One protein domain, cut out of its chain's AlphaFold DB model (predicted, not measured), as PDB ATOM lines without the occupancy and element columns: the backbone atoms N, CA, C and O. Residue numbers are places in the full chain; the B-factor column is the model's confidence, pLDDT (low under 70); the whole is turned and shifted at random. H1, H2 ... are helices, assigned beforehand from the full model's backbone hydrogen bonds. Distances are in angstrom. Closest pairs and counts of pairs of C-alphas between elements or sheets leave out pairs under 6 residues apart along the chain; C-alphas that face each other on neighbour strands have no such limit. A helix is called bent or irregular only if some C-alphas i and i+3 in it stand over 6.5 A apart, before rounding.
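This is residues 224 to 316 of the 390 residues of the protein "MYND-type zinc finger protein samB" of Aspergillus wentii DTO 134E9 (UniProt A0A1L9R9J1). H3 is the core: H5, the longest helix, crosses it, H4 folds back beside it, H6 packs across it toward one end, and H1 and H2 pack on H4 toward the other. The printed part has 93 residues with six named helices, H1 to H6 in order along the chain, which hold 56 of them, and no named strand; the class is all helix. It is compact, with a radius of gyration of the C-alphas of 12.9 A, spanning 39 by 22 by 21 A.

Find C-alpha 286 at (22.016, 13.967, -13.673); H5 runs 19.5 A to residue 299. Before it come H1, 224 to 229, H2, 235 to 243, H3, 257 to 265, and H4, 271 to 278. H6, 306 to 315, is irregular, with C-alphas 310 and 313 7.3 A apart; it ends at C-alpha 315 at (23.156, 31.398, -14.916).

See H5 touch H3 at C-alphas 293 and 261, their closest, 6.1 A. H3 and H4 form a hairpin, closest C-alphas 263 and 273, 7.7 A. H6 touches H3, closest C-alphas 314 and 258, 5.2 A. H4 touches H1, closest C-alphas 278 and 227, 4.9 A, and H2, 276 and 237, 5.1 A. Every O i to N i+4 pair is within hydrogen-bond range in H1 to H5, 4 of 6 in H6.

The farthest C-alphas, 235 and 304, are 39.2 A apart. The printed part has no cut; the link H2 to H3 is long. No printed residue is under pLDDT 70.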
ATOM      1  N   PHE A 224      21.830  12.019 -21.217       88.56
ATOM      2  CA  PHE A 224      22.553  12.826 -22.186       88.56
ATOM      3  C   PHE A 224      21.975  12.627 -23.584       88.56
ATOM      4  O   PHE A 224      21.636  13.597 -24.264       88.56
ATOM      5  N   ALA A 225      21.802  11.367 -23.990       86.94
ATOM      6  CA  ALA A 225      21.222  11.013 -25.276       86.94
ATOM      7  C   ALA A 225      19.770  11.495 -25.394       86.94
ATOM      8  O   ALA A 225      19.371  11.970 -26.460       86.94
ATOM      9  N   TYR A 226      18.996  11.406 -24.309       93.75
ATOM     10  CA  TYR A 226      17.619  11.882 -24.266       93.75
ATOM     11  C   TYR A 226      17.550  13.402 -24.442       93.75
ATOM     12  O   TYR A 226      16.833  13.870 -25.328       93.75
ATOM     13  N   TYR A 227      18.309  14.170 -23.651       95.38
ATOM     14  CA  TYR A 227      18.309  15.632 -23.749       95.38
ATOM     15  C   TYR A 227      18.718  16.096 -25.153       95.38
ATOM     16  O   TYR A 227      17.992  16.869 -25.773       95.38
ATOM     17  N   ASN A 228      19.808  15.535 -25.690       92.12
ATOM     18  CA  ASN A 228      20.370  15.928 -26.984       92.12
ATOM     19  C   ASN A 228      19.514  15.543 -28.200       92.12
ATOM     20  O   ASN A 228      19.521  16.253 -29.199       92.12
ATOM     21  N   ASN A 229      18.785  14.422 -28.148       89.12
ATOM     22  CA  ASN A 229      18.164  13.845 -29.353       89.12
ATOM     23  C   ASN A 229      16.642  13.659 -29.263       89.12
ATOM     24  O   ASN A 229      16.002  13.351 -30.277       89.12
ATOM     25  N   HIS A 230      16.054  13.799 -28.072       91.69
ATOM     26  CA  HIS A 230      14.645  13.483 -27.839       91.69
ATOM     27  C   HIS A 230      13.854  14.602 -27.161       91.69
ATOM     28  O   HIS A 230      12.709  14.811 -27.548       91.69
ATOM     29  N   ALA A 231      14.428  15.346 -26.210       94.69
ATOM     30  CA  ALA A 231      13.686  16.362 -25.454       94.69
ATOM     31  C   ALA A 231      13.000  17.403 -26.359       94.69
ATOM     32  O   ALA A 231      11.847  17.750 -26.125       94.69
ATOM     33  N   HIS A 232      13.644  17.826 -27.453       96.06
ATOM     34  CA  HIS A 232      13.056  18.764 -28.420       96.06
ATOM     35  C   HIS A 232      11.816  18.227 -29.155       96.06
ATOM     36  O   HIS A 232      11.164  18.995 -29.853       96.06
ATOM     37  N   LYS A 233      11.497  16.931 -29.051       94.94
ATOM     38  CA  LYS A 233      10.326  16.296 -29.683       94.94
ATOM     39  C   LYS A 233       9.124  16.202 -28.742       94.94
ATOM     40  O   LYS A 233       8.049  15.819 -29.192       94.94
ATOM     41  N   VAL A 234       9.304  16.509 -27.456       92.75
ATOM     42  CA  VAL A 234       8.264  16.413 -26.424       92.75
ATOM     43  C   VAL A 234       7.681  17.812 -26.182       92.75
ATOM     44  O   VAL A 234       8.415  18.672 -25.690       92.75
ATOM     45  N   PRO A 235       6.402  18.080 -26.508       96.06
ATOM     46  CA  PRO A 235       5.810  19.417 -26.385       96.06
ATOM     47  C   PRO A 235       5.931  20.017 -24.978       96.06
ATOM     48  O   PRO A 235       6.331  21.166 -24.813       96.06
ATOM     49  N   GLU A 236       5.686  19.222 -23.941       95.00
ATOM     50  CA  GLU A 236       5.792  19.652 -22.546       95.00
ATOM     51  C   GLU A 236       7.238  19.999 -22.165       95.00
ATOM     52  O   GLU A 236       7.478  20.916 -21.381       95.00
ATOM     53  N   ALA A 237       8.217  19.299 -22.746       96.88
ATOM     54  CA  ALA A 237       9.629  19.610 -22.559       96.88
ATOM     55  C   ALA A 237      10.019  20.912 -23.273       96.88
ATOM     56  O   ALA A 237      10.807  21.680 -22.726       96.88
ATOM     57  N   GLN A 238       9.450  21.193 -24.453       97.88
ATOM     58  CA  GLN A 238       9.645  22.463 -25.161       97.88
ATOM     59  C   GLN A 238       9.095  23.643 -24.349       97.88
ATOM     60  O   GLN A 238       9.789  24.646 -24.189       97.88
ATOM     61  N   GLU A 239       7.887  23.520 -23.794       97.44
ATOM     62  CA  GLU A 239       7.291  24.560 -22.942       97.44
ATOM     63  C   GLU A 239       8.085  24.763 -21.646       97.44
ATOM     64  O   GLU A 239       8.377  25.897 -21.250       97.44
ATOM     65  N   LEU A 240       8.523  23.667 -21.017       97.62
ATOM     66  CA  LEU A 240       9.408  23.739 -19.861       97.62
ATOM     67  C   LEU A 240      10.716  24.459 -20.215       97.62
ATOM     68  O   LEU A 240      11.102  25.376 -19.493       97.62
ATOM     69  N   ALA A 241      11.364  24.102 -21.327       97.56
ATOM     70  CA  ALA A 241      12.611  24.717 -21.773       97.56
ATOM     71  C   ALA A 241      12.458  26.219 -22.049       97.56
ATOM     72  O   ALA A 241      13.275  27.001 -21.565       97.56
ATOM     73  N   LYS A 242      11.370  26.645 -22.708       97.06
ATOM     74  CA  LYS A 242      11.038  28.072 -22.870       97.06
ATOM     75  C   LYS A 242      10.943  28.776 -21.519       97.06
ATOM     76  O   LYS A 242      11.553  29.822 -21.327       97.06
ATOM     77  N   SER A 243      10.256  28.166 -20.549       96.56
ATOM     78  CA  SER A 243      10.113  28.740 -19.203       96.56
ATOM     79  C   SER A 243      11.423  28.826 -18.406       96.56
ATOM     80  O   SER A 243      11.477  29.530 -17.403       96.56
ATOM     81  N   LEU A 244      12.458  28.098 -18.831       96.50
ATOM     82  CA  LEU A 244      13.803  28.085 -18.244       96.50
ATOM     83  C   LEU A 244      14.799  28.964 -19.024       96.50
ATOM     84  O   LEU A 244      15.968  29.051 -18.636       96.50
ATOM     85  N   ASN A 245      14.347  29.585 -20.119       96.31
ATOM     86  CA  ASN A 245      15.183  30.217 -21.135       96.31
ATOM     87  C   ASN A 245      16.289  29.272 -21.657       96.31
ATOM     88  O   ASN A 245      17.481  29.576 -21.635       96.31
ATOM     89  N   LEU A 246      15.881  28.066 -22.064       95.56
ATOM     90  CA  LEU A 246      16.738  27.038 -22.646       95.56
ATOM     91  C   LEU A 246      16.346  26.764 -24.097       95.56
ATOM     92  O   LEU A 246      15.180  26.523 -24.407       95.56
ATOM     93  N   THR A 247      17.347  26.683 -24.968       95.00
ATOM     94  CA  THR A 247      17.193  26.119 -26.311       95.00
ATOM     95  C   THR A 247      17.442  24.618 -26.245       95.00
ATOM     96  O   THR A 247      18.508  24.186 -25.811       95.00
ATOM     97  N   LEU A 248      16.458  23.810 -26.651       95.81
ATOM     98  CA  LEU A 248      16.637  22.360 -26.695       95.81
ATOM     99  C   LEU A 248      17.455  21.957 -27.927       95.81
ATOM    100  O   LEU A 248      17.095  22.349 -29.039       95.81
ATOM    101  N   PRO A 249      18.513  21.149 -27.758       92.75
ATOM    102  CA  PRO A 249      19.284  20.632 -28.879       92.75
ATOM    103  C   PRO A 249      18.438  19.702 -29.760       92.75
ATOM    104  O   PRO A 249      17.627  18.899 -29.282       92.75
ATOM    105  N   THR A 250      18.656  19.793 -31.070       90.19
ATOM    106  CA  THR A 250      18.075  18.894 -32.083       90.19
ATOM    107  C   THR A 250      19.025  17.755 -32.484       90.19
ATOM    108  O   THR A 250      18.688  16.926 -33.329       90.19
ATOM    109  N   GLY A 251      20.191  17.699 -31.839       77.62
ATOM    110  CA  GLY A 251      21.269  16.722 -31.965       77.62
ATOM    111  C   GLY A 251      22.551  17.288 -31.336       77.62
ATOM    112  O   GLY A 251      22.599  18.469 -30.998       77.62
ATOM    113  N   GLY A 252      23.596  16.467 -31.191       72.31
ATOM    114  CA  GLY A 252      24.918  16.918 -30.725       72.31
ATOM    115  C   GLY A 252      25.323  16.415 -29.336       72.31
ATOM    116  O   GLY A 252      24.847  15.373 -28.883       72.31
ATOM    117  N   ASN A 253      26.252  17.147 -28.708       77.75
ATOM    118  CA  ASN A 253      26.933  16.778 -27.460       77.75
ATOM    119  C   ASN A 253      26.813  17.871 -26.375       77.75
ATOM    120  O   ASN A 253      27.767  18.117 -25.636       77.75
ATOM    121  N   GLU A 254      25.658  18.531 -26.271       81.94
ATOM    122  CA  GLU A 254      25.420  19.534 -25.230       81.94
ATOM    123  C   GLU A 254      25.445  18.903 -23.834       81.94
ATOM    124  O   GLU A 254      24.832  17.860 -23.578       81.94
ATOM    125  N   GLY A 255      26.164  19.557 -22.922       86.50
ATOM    126  CA  GLY A 255      26.307  19.126 -21.536       86.50
ATOM    127  C   GLY A 255      25.025  19.301 -20.718       86.50
ATOM    128  O   GLY A 255      24.194  20.163 -20.986       86.50
ATOM    129  N   LEU A 256      24.884  18.510 -19.651       93.44
ATOM    130  CA  LEU A 256      23.692  18.545 -18.792       93.44
ATOM    131  C   LEU A 256      23.757  19.589 -17.665       93.44
ATOM    132  O   LEU A 256      22.740  19.836 -17.023       93.44
ATOM    133  N   ILE A 257      24.905  20.229 -17.420       90.50
ATOM    134  CA  ILE A 257      25.048  21.180 -16.305       90.50
ATOM    135  C   ILE A 257      24.092  22.366 -16.460       90.50
ATOM    136  O   ILE A 257      23.326  22.636 -15.538       90.50
ATOM    137  N   LYS A 258      24.050  23.011 -17.633       94.69
ATOM    138  CA  LYS A 258      23.146  24.142 -17.896       94.69
ATOM    139  C   LYS A 258      21.666  23.790 -17.643       94.69
ATOM    140  O   LYS A 258      21.040  24.476 -16.834       94.69
ATOM    141  N   PRO A 259      21.079  22.726 -18.234       96.62
ATOM    142  CA  PRO A 259      19.678  22.392 -17.976       96.62
ATOM    143  C   PRO A 259      19.400  21.929 -16.535       96.62
ATOM    144  O   PRO A 259      18.358  22.287 -15.989       96.62
ATOM    145  N   VAL A 260      20.314  21.188 -15.888       97.06
ATOM    146  CA  VAL A 260      20.181  20.819 -14.462       97.06
ATOM    147  C   VAL A 260      20.146  22.075 -13.593       97.06
ATOM    148  O   VAL A 260      19.254  22.238 -12.760       97.06
ATOM    149  N   ARG A 261      21.099  22.983 -13.807       95.25
ATOM    150  CA  ARG A 261      21.255  24.197 -13.011       95.25
ATOM    151  C   ARG A 261      20.073  25.151 -13.190       95.25
ATOM    152  O   ARG A 261      19.570  25.677 -12.202       95.25
ATOM    153  N   ARG A 262      19.526  25.272 -14.405       96.38
ATOM    154  CA  ARG A 262      18.303  26.056 -14.663       96.38
ATOM    155  C   ARG A 262      17.077  25.542 -13.936       96.38
ATOM    156  O   ARG A 262      16.321  26.340 -13.383       96.38
ATOM    157  N   LEU A 263      16.883  24.226 -13.910       97.50
ATOM    158  CA  LEU A 263      15.801  23.628 -13.134       97.50
ATOM    159  C   LEU A 263      15.923  24.003 -11.653       97.50
ATOM    160  O   LEU A 263      14.932  24.379 -11.039       97.50
ATOM    161  N   ILE A 264      17.133  23.959 -11.096       97.50
ATOM    162  CA  ILE A 264      17.385  24.270  -9.684       97.50
ATOM    163  C   ILE A 264      17.166  25.755  -9.392       97.50
ATOM    164  O   ILE A 264      16.399  26.086  -8.492       97.50
ATOM    165  N   ILE A 265      17.802  26.649 -10.152       96.44
ATOM    166  CA  ILE A 265      17.763  28.100  -9.905       96.44
ATOM    167  C   ILE A 265      16.343  28.650 -10.010       96.44
ATOM    168  O   ILE A 265      15.976  29.539  -9.252       96.44
ATOM    169  N   THR A 266      15.521  28.105 -10.904       96.31
ATOM    170  CA  THR A 266      14.121  28.529 -11.067       96.31
ATOM    171  C   THR A 266      13.145  27.821 -10.118       96.31
ATOM    172  O   THR A 266      11.941  28.067 -10.193       96.31
ATOM    173  N   GLY A 267      13.629  26.918  -9.255       96.19
ATOM    174  CA  GLY A 267      12.792  26.134  -8.342       96.19
ATOM    175  C   GLY A 267      11.911  25.093  -9.042       96.19
ATOM    176  O   GLY A 267      10.882  24.675  -8.513       96.19
ATOM    177  N   LYS A 268      12.294  24.683 -10.253       96.38
ATOM    178  CA  LYS A 268      11.582  23.725 -11.107       96.38
ATOM    179  C   LYS A 268      12.230  22.340 -11.119       96.38
ATOM    180  O   LYS A 268      11.884  21.524 -11.969       96.38
ATOM    181  N   ASP A 269      13.122  22.032 -10.184       94.31
ATOM    182  CA  ASP A 269      13.909  20.796 -10.085       94.31
ATOM    183  C   ASP A 269      13.116  19.585  -9.552       94.31
ATOM    184  O   ASP A 269      13.613  18.773  -8.765       94.31
ATOM    185  N   THR A 270      11.873  19.432 -10.019       92.31
ATOM    186  CA  THR A 270      10.988  18.306  -9.705       92.31
ATOM    187  C   THR A 270      11.368  17.057 -10.497       92.31
ATOM    188  O   THR A 270      11.921  17.129 -11.596       92.31
ATOM    189  N   ILE A 271      11.006  15.880  -9.976       88.31
ATOM    190  CA  ILE A 271      11.253  14.598 -10.658       88.31
ATOM    191  C   ILE A 271      10.660  14.604 -12.072       88.31
ATOM    192  O   ILE A 271      11.340  14.178 -13.003       88.31
ATOM    193  N   GLY A 272       9.431  15.108 -12.229       86.31
ATOM    194  CA  GLY A 272       8.748  15.171 -13.521       86.31
ATOM    195  C   GLY A 272       9.474  16.068 -14.522       86.31
ATOM    196  O   GLY A 272       9.706  15.656 -15.653       86.31
ATOM    197  N   ASN A 273       9.939  17.244 -14.097       96.00
ATOM    198  CA  ASN A 273      10.650  18.167 -14.983       96.00
ATOM    199  C   ASN A 273      12.011  17.620 -15.432       96.00
ATOM    200  O   ASN A 273      12.380  17.754 -16.600       96.00
ATOM    201  N   PHE A 274      12.731  16.929 -14.545       95.75
ATOM    202  CA  PHE A 274      13.931  16.202 -14.956       95.75
ATOM    203  C   PHE A 274      13.616  15.077 -15.946       95.75
ATOM    204  O   PHE A 274      14.366  14.887 -16.896       95.75
ATOM    205  N   GLN A 275      12.512  14.348 -15.771       91.94
ATOM    206  CA  GLN A 275      12.107  13.315 -16.728       91.94
ATOM    207  C   GLN A 275      11.721  13.898 -18.090       91.94
ATOM    208  O   GLN A 275      12.048  13.300 -19.112       91.94
ATOM    209  N   LEU A 276      11.082  15.071 -18.117       93.19
ATOM    210  CA  LEU A 276      10.736  15.766 -19.357       93.19
ATOM    211  C   LEU A 276      11.977  16.162 -20.161       93.19
ATOM    212  O   LEU A 276      11.998  15.954 -21.371       93.19
ATOM    213  N   LEU A 277      13.016  16.692 -19.506       96.38
ATOM    214  CA  LEU A 277      14.231  17.137 -20.198       96.38
ATOM    215  C   LEU A 277      15.258  16.018 -20.416       96.38
ATOM    216  O   LEU A 277      15.977  16.032 -21.405       96.38
ATOM    217  N   MET A 278      15.358  15.056 -19.503       95.38
ATOM    218  CA  MET A 278      16.481  14.106 -19.427       95.38
ATOM    219  C   MET A 278      16.019  12.645 -19.353       95.38
ATOM    220  O   MET A 278      16.808  11.741 -19.081       95.38
ATOM    221  N   GLY A 279      14.736  12.389 -19.583       92.94
ATOM    222  CA  GLY A 279      14.188  11.046 -19.670       92.94
ATOM    223  C   GLY A 279      14.018  10.335 -18.322       92.94
ATOM    224  O   GLY A 279      14.458  10.794 -17.264       92.94
ATOM    225  N   PRO A 280      13.375   9.157 -18.329       84.75
ATOM    226  CA  PRO A 280      12.979   8.455 -17.108       84.75
ATOM    227  C   PRO A 280      14.163   7.983 -16.256       84.75
ATOM    228  O   PRO A 280      14.016   7.800 -15.047       84.75
ATOM    229  N   GLN A 281      15.338   7.802 -16.866       85.12
ATOM    230  CA  GLN A 281      16.549   7.320 -16.197       85.12
ATOM    231  C   GLN A 281      17.524   8.442 -15.811       85.12
ATOM    232  O   GLN A 281      18.670   8.147 -15.467       85.12
ATOM    233  N   TRP A 282      17.079   9.708 -15.820       88.12
ATOM    234  CA  TRP A 282      17.935  10.879 -15.589       88.12
ATOM    235  C   TRP A 282      18.816  10.759 -14.339       88.12
ATOM    236  O   TRP A 282      19.989  11.123 -14.373       88.12
ATOM    237  N   ARG A 283      18.288  10.167 -13.257       86.69
ATOM    238  CA  ARG A 283      18.981  10.011 -11.967       86.69
ATOM    239  C   ARG A 283      20.314   9.271 -12.061       86.69
ATOM    240  O   ARG A 283      21.170   9.493 -11.215       86.69
ATOM    241  N   LYS A 284      20.509   8.410 -13.067       85.19
ATOM    242  CA  LYS A 284      21.771   7.671 -13.246       85.19
ATOM    243  C   LYS A 284      22.951   8.573 -13.613       85.19
ATOM    244  O   LYS A 284      24.084   8.176 -13.374       85.19
ATOM    245  N   ILE A 285      22.682   9.734 -14.212       82.12
ATOM    246  CA  ILE A 285      23.705  10.678 -14.681       82.12
ATOM    247  C   ILE A 285      23.501  12.039 -14.015       82.12
ATOM    248  O   ILE A 285      24.367  12.519 -13.298       82.12
ATOM    249  N   ALA A 286      22.326  12.640 -14.191       88.06
ATOM    250  CA  ALA A 286      22.016  13.967 -13.673       88.06
ATOM    251  C   ALA A 286      21.642  13.978 -12.175       88.06
ATOM    252  O   ALA A 286      21.427  15.045 -11.611       88.06
ATOM    253  N   GLY A 287      21.569  12.814 -11.514       87.31
ATOM    254  CA  GLY A 287      21.277  12.712 -10.079       87.31
ATOM    255  C   GLY A 287      22.340  13.382  -9.207       87.31
ATOM    256  O   GLY A 287      22.016  14.303  -8.465       87.31
ATOM    257  N   SER A 288      23.604  12.970  -9.352       84.44
ATOM    258  CA  SER A 288      24.725  13.581  -8.621       84.44
ATOM    259  C   SER A 288      24.944  15.035  -9.039       84.44
ATOM    260  O   SER A 288      25.133  15.893  -8.183       84.44
ATOM    261  N   MET A 289      24.801  15.337 -10.337       87.88
ATOM    262  CA  MET A 289      24.868  16.714 -10.841       87.88
ATOM    263  C   MET A 289      23.838  17.606 -10.145       87.88
ATOM    264  O   MET A 289      24.159  18.722  -9.756       87.88
ATOM    265  N   ARG A 290      22.603  17.122  -9.950       93.00
ATOM    266  CA  ARG A 290      21.578  17.880  -9.227       93.00
ATOM    267  C   ARG A 290      22.012  18.162  -7.792       93.00
ATOM    268  O   ARG A 290      21.831  19.283  -7.343       93.00
ATOM    269  N   GLU A 291      22.536  17.173  -7.075       87.12
ATOM    270  CA  GLU A 291      22.963  17.339  -5.678       87.12
ATOM    271  C   GLU A 291      24.099  18.362  -5.547       87.12
ATOM    272  O   GLU A 291      24.014  19.274  -4.724       87.12
ATOM    273  N   GLU A 292      25.116  18.264  -6.405       87.00
ATOM    274  CA  GLU A 292      26.255  19.189  -6.438       87.00
ATOM    275  C   GLU A 292      25.822  20.615  -6.797       87.00
ATOM    276  O   GLU A 292      26.117  21.564  -6.071       87.00
ATOM    277  N   GLN A 293      25.064  20.770  -7.888       93.94
ATOM    278  CA  GLN A 293      24.604  22.078  -8.355       93.94
ATOM    279  C   GLN A 293      23.605  22.710  -7.382       93.94
ATOM    280  O   GLN A 293      23.575  23.928  -7.237       93.94
ATOM    281  N   ARG A 294      22.804  21.904  -6.678       95.06
ATOM    282  CA  ARG A 294      21.863  22.397  -5.670       95.06
ATOM    283  C   ARG A 294      22.587  22.966  -4.463       95.06
ATOM    284  O   ARG A 294      22.222  24.046  -4.009       95.06
ATOM    285  N   LEU A 295      23.631  22.291  -3.988       93.38
ATOM    286  CA  LEU A 295      24.458  22.819  -2.910       93.38
ATOM    287  C   LEU A 295      25.157  24.123  -3.327       93.38
ATOM    288  O   LEU A 295      25.125  25.090  -2.573       93.38
ATOM    289  N   ASP A 296      25.714  24.179  -4.539       94.00
ATOM    290  CA  ASP A 296      26.345  25.389  -5.088       94.00
ATOM    291  C   ASP A 296      25.348  26.561  -5.194       94.00
ATOM    292  O   ASP A 296      25.614  27.645  -4.684       94.00
ATOM    293  N   VAL A 297      24.149  26.342  -5.745       95.19
ATOM    294  CA  VAL A 297      23.095  27.373  -5.838       95.19
ATOM    295  C   VAL A 297      22.671  27.893  -4.459       95.19
ATOM    296  O   VAL A 297      22.440  29.095  -4.301       95.19
ATOM    297  N   LEU A 298      22.582  27.018  -3.452       95.44
ATOM    298  CA  LEU A 298      22.270  27.413  -2.074       95.44
ATOM    299  C   LEU A 298      23.416  28.204  -1.425       95.44
ATOM    300  O   LEU A 298      23.160  29.149  -0.678       95.44
ATOM    301  N   LEU A 299      24.667  27.866  -1.745       94.12
ATOM    302  CA  LEU A 299      25.852  28.581  -1.272       94.12
ATOM    303  C   LEU A 299      26.027  29.960  -1.911       94.12
ATOM    304  O   LEU A 299      26.770  30.760  -1.355       94.12
ATOM    305  N   ARG A 300      25.384  30.265  -3.044       92.38
ATOM    306  CA  ARG A 300      25.535  31.550  -3.762       92.38
ATOM    307  C   ARG A 300      26.999  32.041  -3.796       92.38
ATOM    308  O   ARG A 300      27.335  33.019  -3.112       92.38
ATOM    309  N   PRO A 301      27.878  31.338  -4.534       91.19
ATOM    310  CA  PRO A 301      29.295  31.657  -4.607       91.19
ATOM    311  C   PRO A 301      29.497  33.109  -5.034       91.19
ATOM    312  O   PRO A 301      28.794  33.608  -5.915       91.19
ATOM    313  N   GLN A 302      30.435  33.793  -4.389       86.25
ATOM    314  CA  GLN A 302      30.694  35.204  -4.665       86.25
ATOM    315  C   GLN A 302      31.483  35.373  -5.977       86.25
ATOM    316  O   GLN A 302      32.244  34.465  -6.345       86.25
ATOM    317  N   PRO A 303      31.350  36.517  -6.676       87.81
ATOM    318  CA  PRO A 303      32.276  36.891  -7.744       87.81
ATOM    319  C   PRO A 303      33.728  36.803  -7.252       87.81
ATOM    320  O   PRO A 303      34.020  37.244  -6.149       87.81
ATOM    321  N   GLY A 304      34.615  36.197  -8.047       83.94
ATOM    322  CA  GLY A 304      36.005  35.908  -7.654       83.94
ATOM    323  C   GLY A 304      36.235  34.527  -7.025       83.94
ATOM    324  O   GLY A 304      37.379  34.126  -6.810       83.94
ATOM    325  N   SER A 305      35.170  33.750  -6.791       89.88
ATOM    326  CA  SER A 305      35.279  32.332  -6.421       89.88
ATOM    327  C   SER A 305      35.410  31.410  -7.650       89.88
ATOM    328  O   SER A 305      34.792  31.678  -8.689       89.88
ATOM    329  N   PRO A 306      36.145  30.282  -7.556       87.94
ATOM    330  CA  PRO A 306      36.205  29.279  -8.624       87.94
ATOM    331  C   PRO A 306      34.831  28.761  -9.075       87.94
ATOM    332  O   PRO A 306      34.586  28.616 -10.271       87.94
ATOM    333  N   SER A 307      33.910  28.518  -8.136       87.44
ATOM    334  CA  SER A 307      32.539  28.090  -8.437       87.44
ATOM    335  C   SER A 307      31.787  29.129  -9.266       87.44
ATOM    336  O   SER A 307      31.113  28.767 -10.230       87.44
ATOM    337  N   TYR A 308      31.919  30.418  -8.933       88.75
ATOM    338  CA  TYR A 308      31.312  31.485  -9.727       88.75
ATOM    339  C   TYR A 308      31.892  31.505 -11.147       88.75
ATOM    340  O   TYR A 308      31.138  31.486 -12.119       88.75
ATOM    341  N   ALA A 309      33.221  31.444 -11.287       84.88
ATOM    342  CA  ALA A 309      33.881  31.427 -12.594       84.88
ATOM    343  C   ALA A 309      33.405  30.262 -13.485       84.88
ATOM    344  O   ALA A 309      33.165  30.458 -14.674       84.88
ATOM    345  N   LEU A 310      33.192  29.075 -12.909       82.69
ATOM    346  CA  LEU A 310      32.719  27.897 -13.643       82.69
ATOM    347  C   LEU A 310      31.242  27.985 -14.052       82.69
ATOM    348  O   LEU A 310      30.882  27.533 -15.143       82.69
ATOM    349  N   HIS A 311      30.388  28.522 -13.179       88.75
ATOM    350  CA  HIS A 311      28.939  28.383 -13.322       88.75
ATOM    351  C   HIS A 311      28.197  29.644 -13.778       88.75
ATOM    352  O   HIS A 311      27.098  29.502 -14.312       88.75
ATOM    353  N   HIS A 312      28.759  30.850 -13.627       88.31
ATOM    354  CA  HIS A 312      28.043  32.099 -13.935       88.31
ATOM    355  C   HIS A 312      27.509  32.148 -15.379       88.31
ATOM    356  O   HIS A 312      26.372  32.554 -15.596       88.31
ATOM    357  N   GLN A 313      28.266  31.627 -16.351       88.88
ATOM    358  CA  GLN A 313      27.849  31.510 -17.759       88.88
ATOM    359  C   GLN A 313      26.591  30.644 -17.972       88.88
ATOM    360  O   GLN A 313      25.879  30.776 -18.965       88.88
ATOM    361  N   TYR A 314      26.300  29.713 -17.061       89.88
ATOM    362  CA  TYR A 314      25.080  28.904 -17.123       89.88
ATOM    363  C   TYR A 314      23.877  29.639 -16.521       89.88
ATOM    364  O   TYR A 314      22.729  29.338 -16.873       89.88
ATOM    365  N   ASP A 315      24.143  30.617 -15.661       90.75
ATOM    366  CA  ASP A 315      23.156  31.398 -14.916       90.75
ATOM    367  C   ASP A 315      22.743  32.664 -15.682       90.75
ATOM    368  O   ASP A 315      21.640  33.169 -15.478       90.75
ATOM    369  N   GLU A 316      23.585  33.120 -16.611       88.62
ATOM    370  CA  GLU A 316      23.346  34.265 -17.493       88.62
ATOM    371  C   GLU A 316      22.032  34.133 -18.271       88.62
ATOM    372  O   GLU A 316      21.782  33.118 -18.912       88.62
TER     373      GLU A 316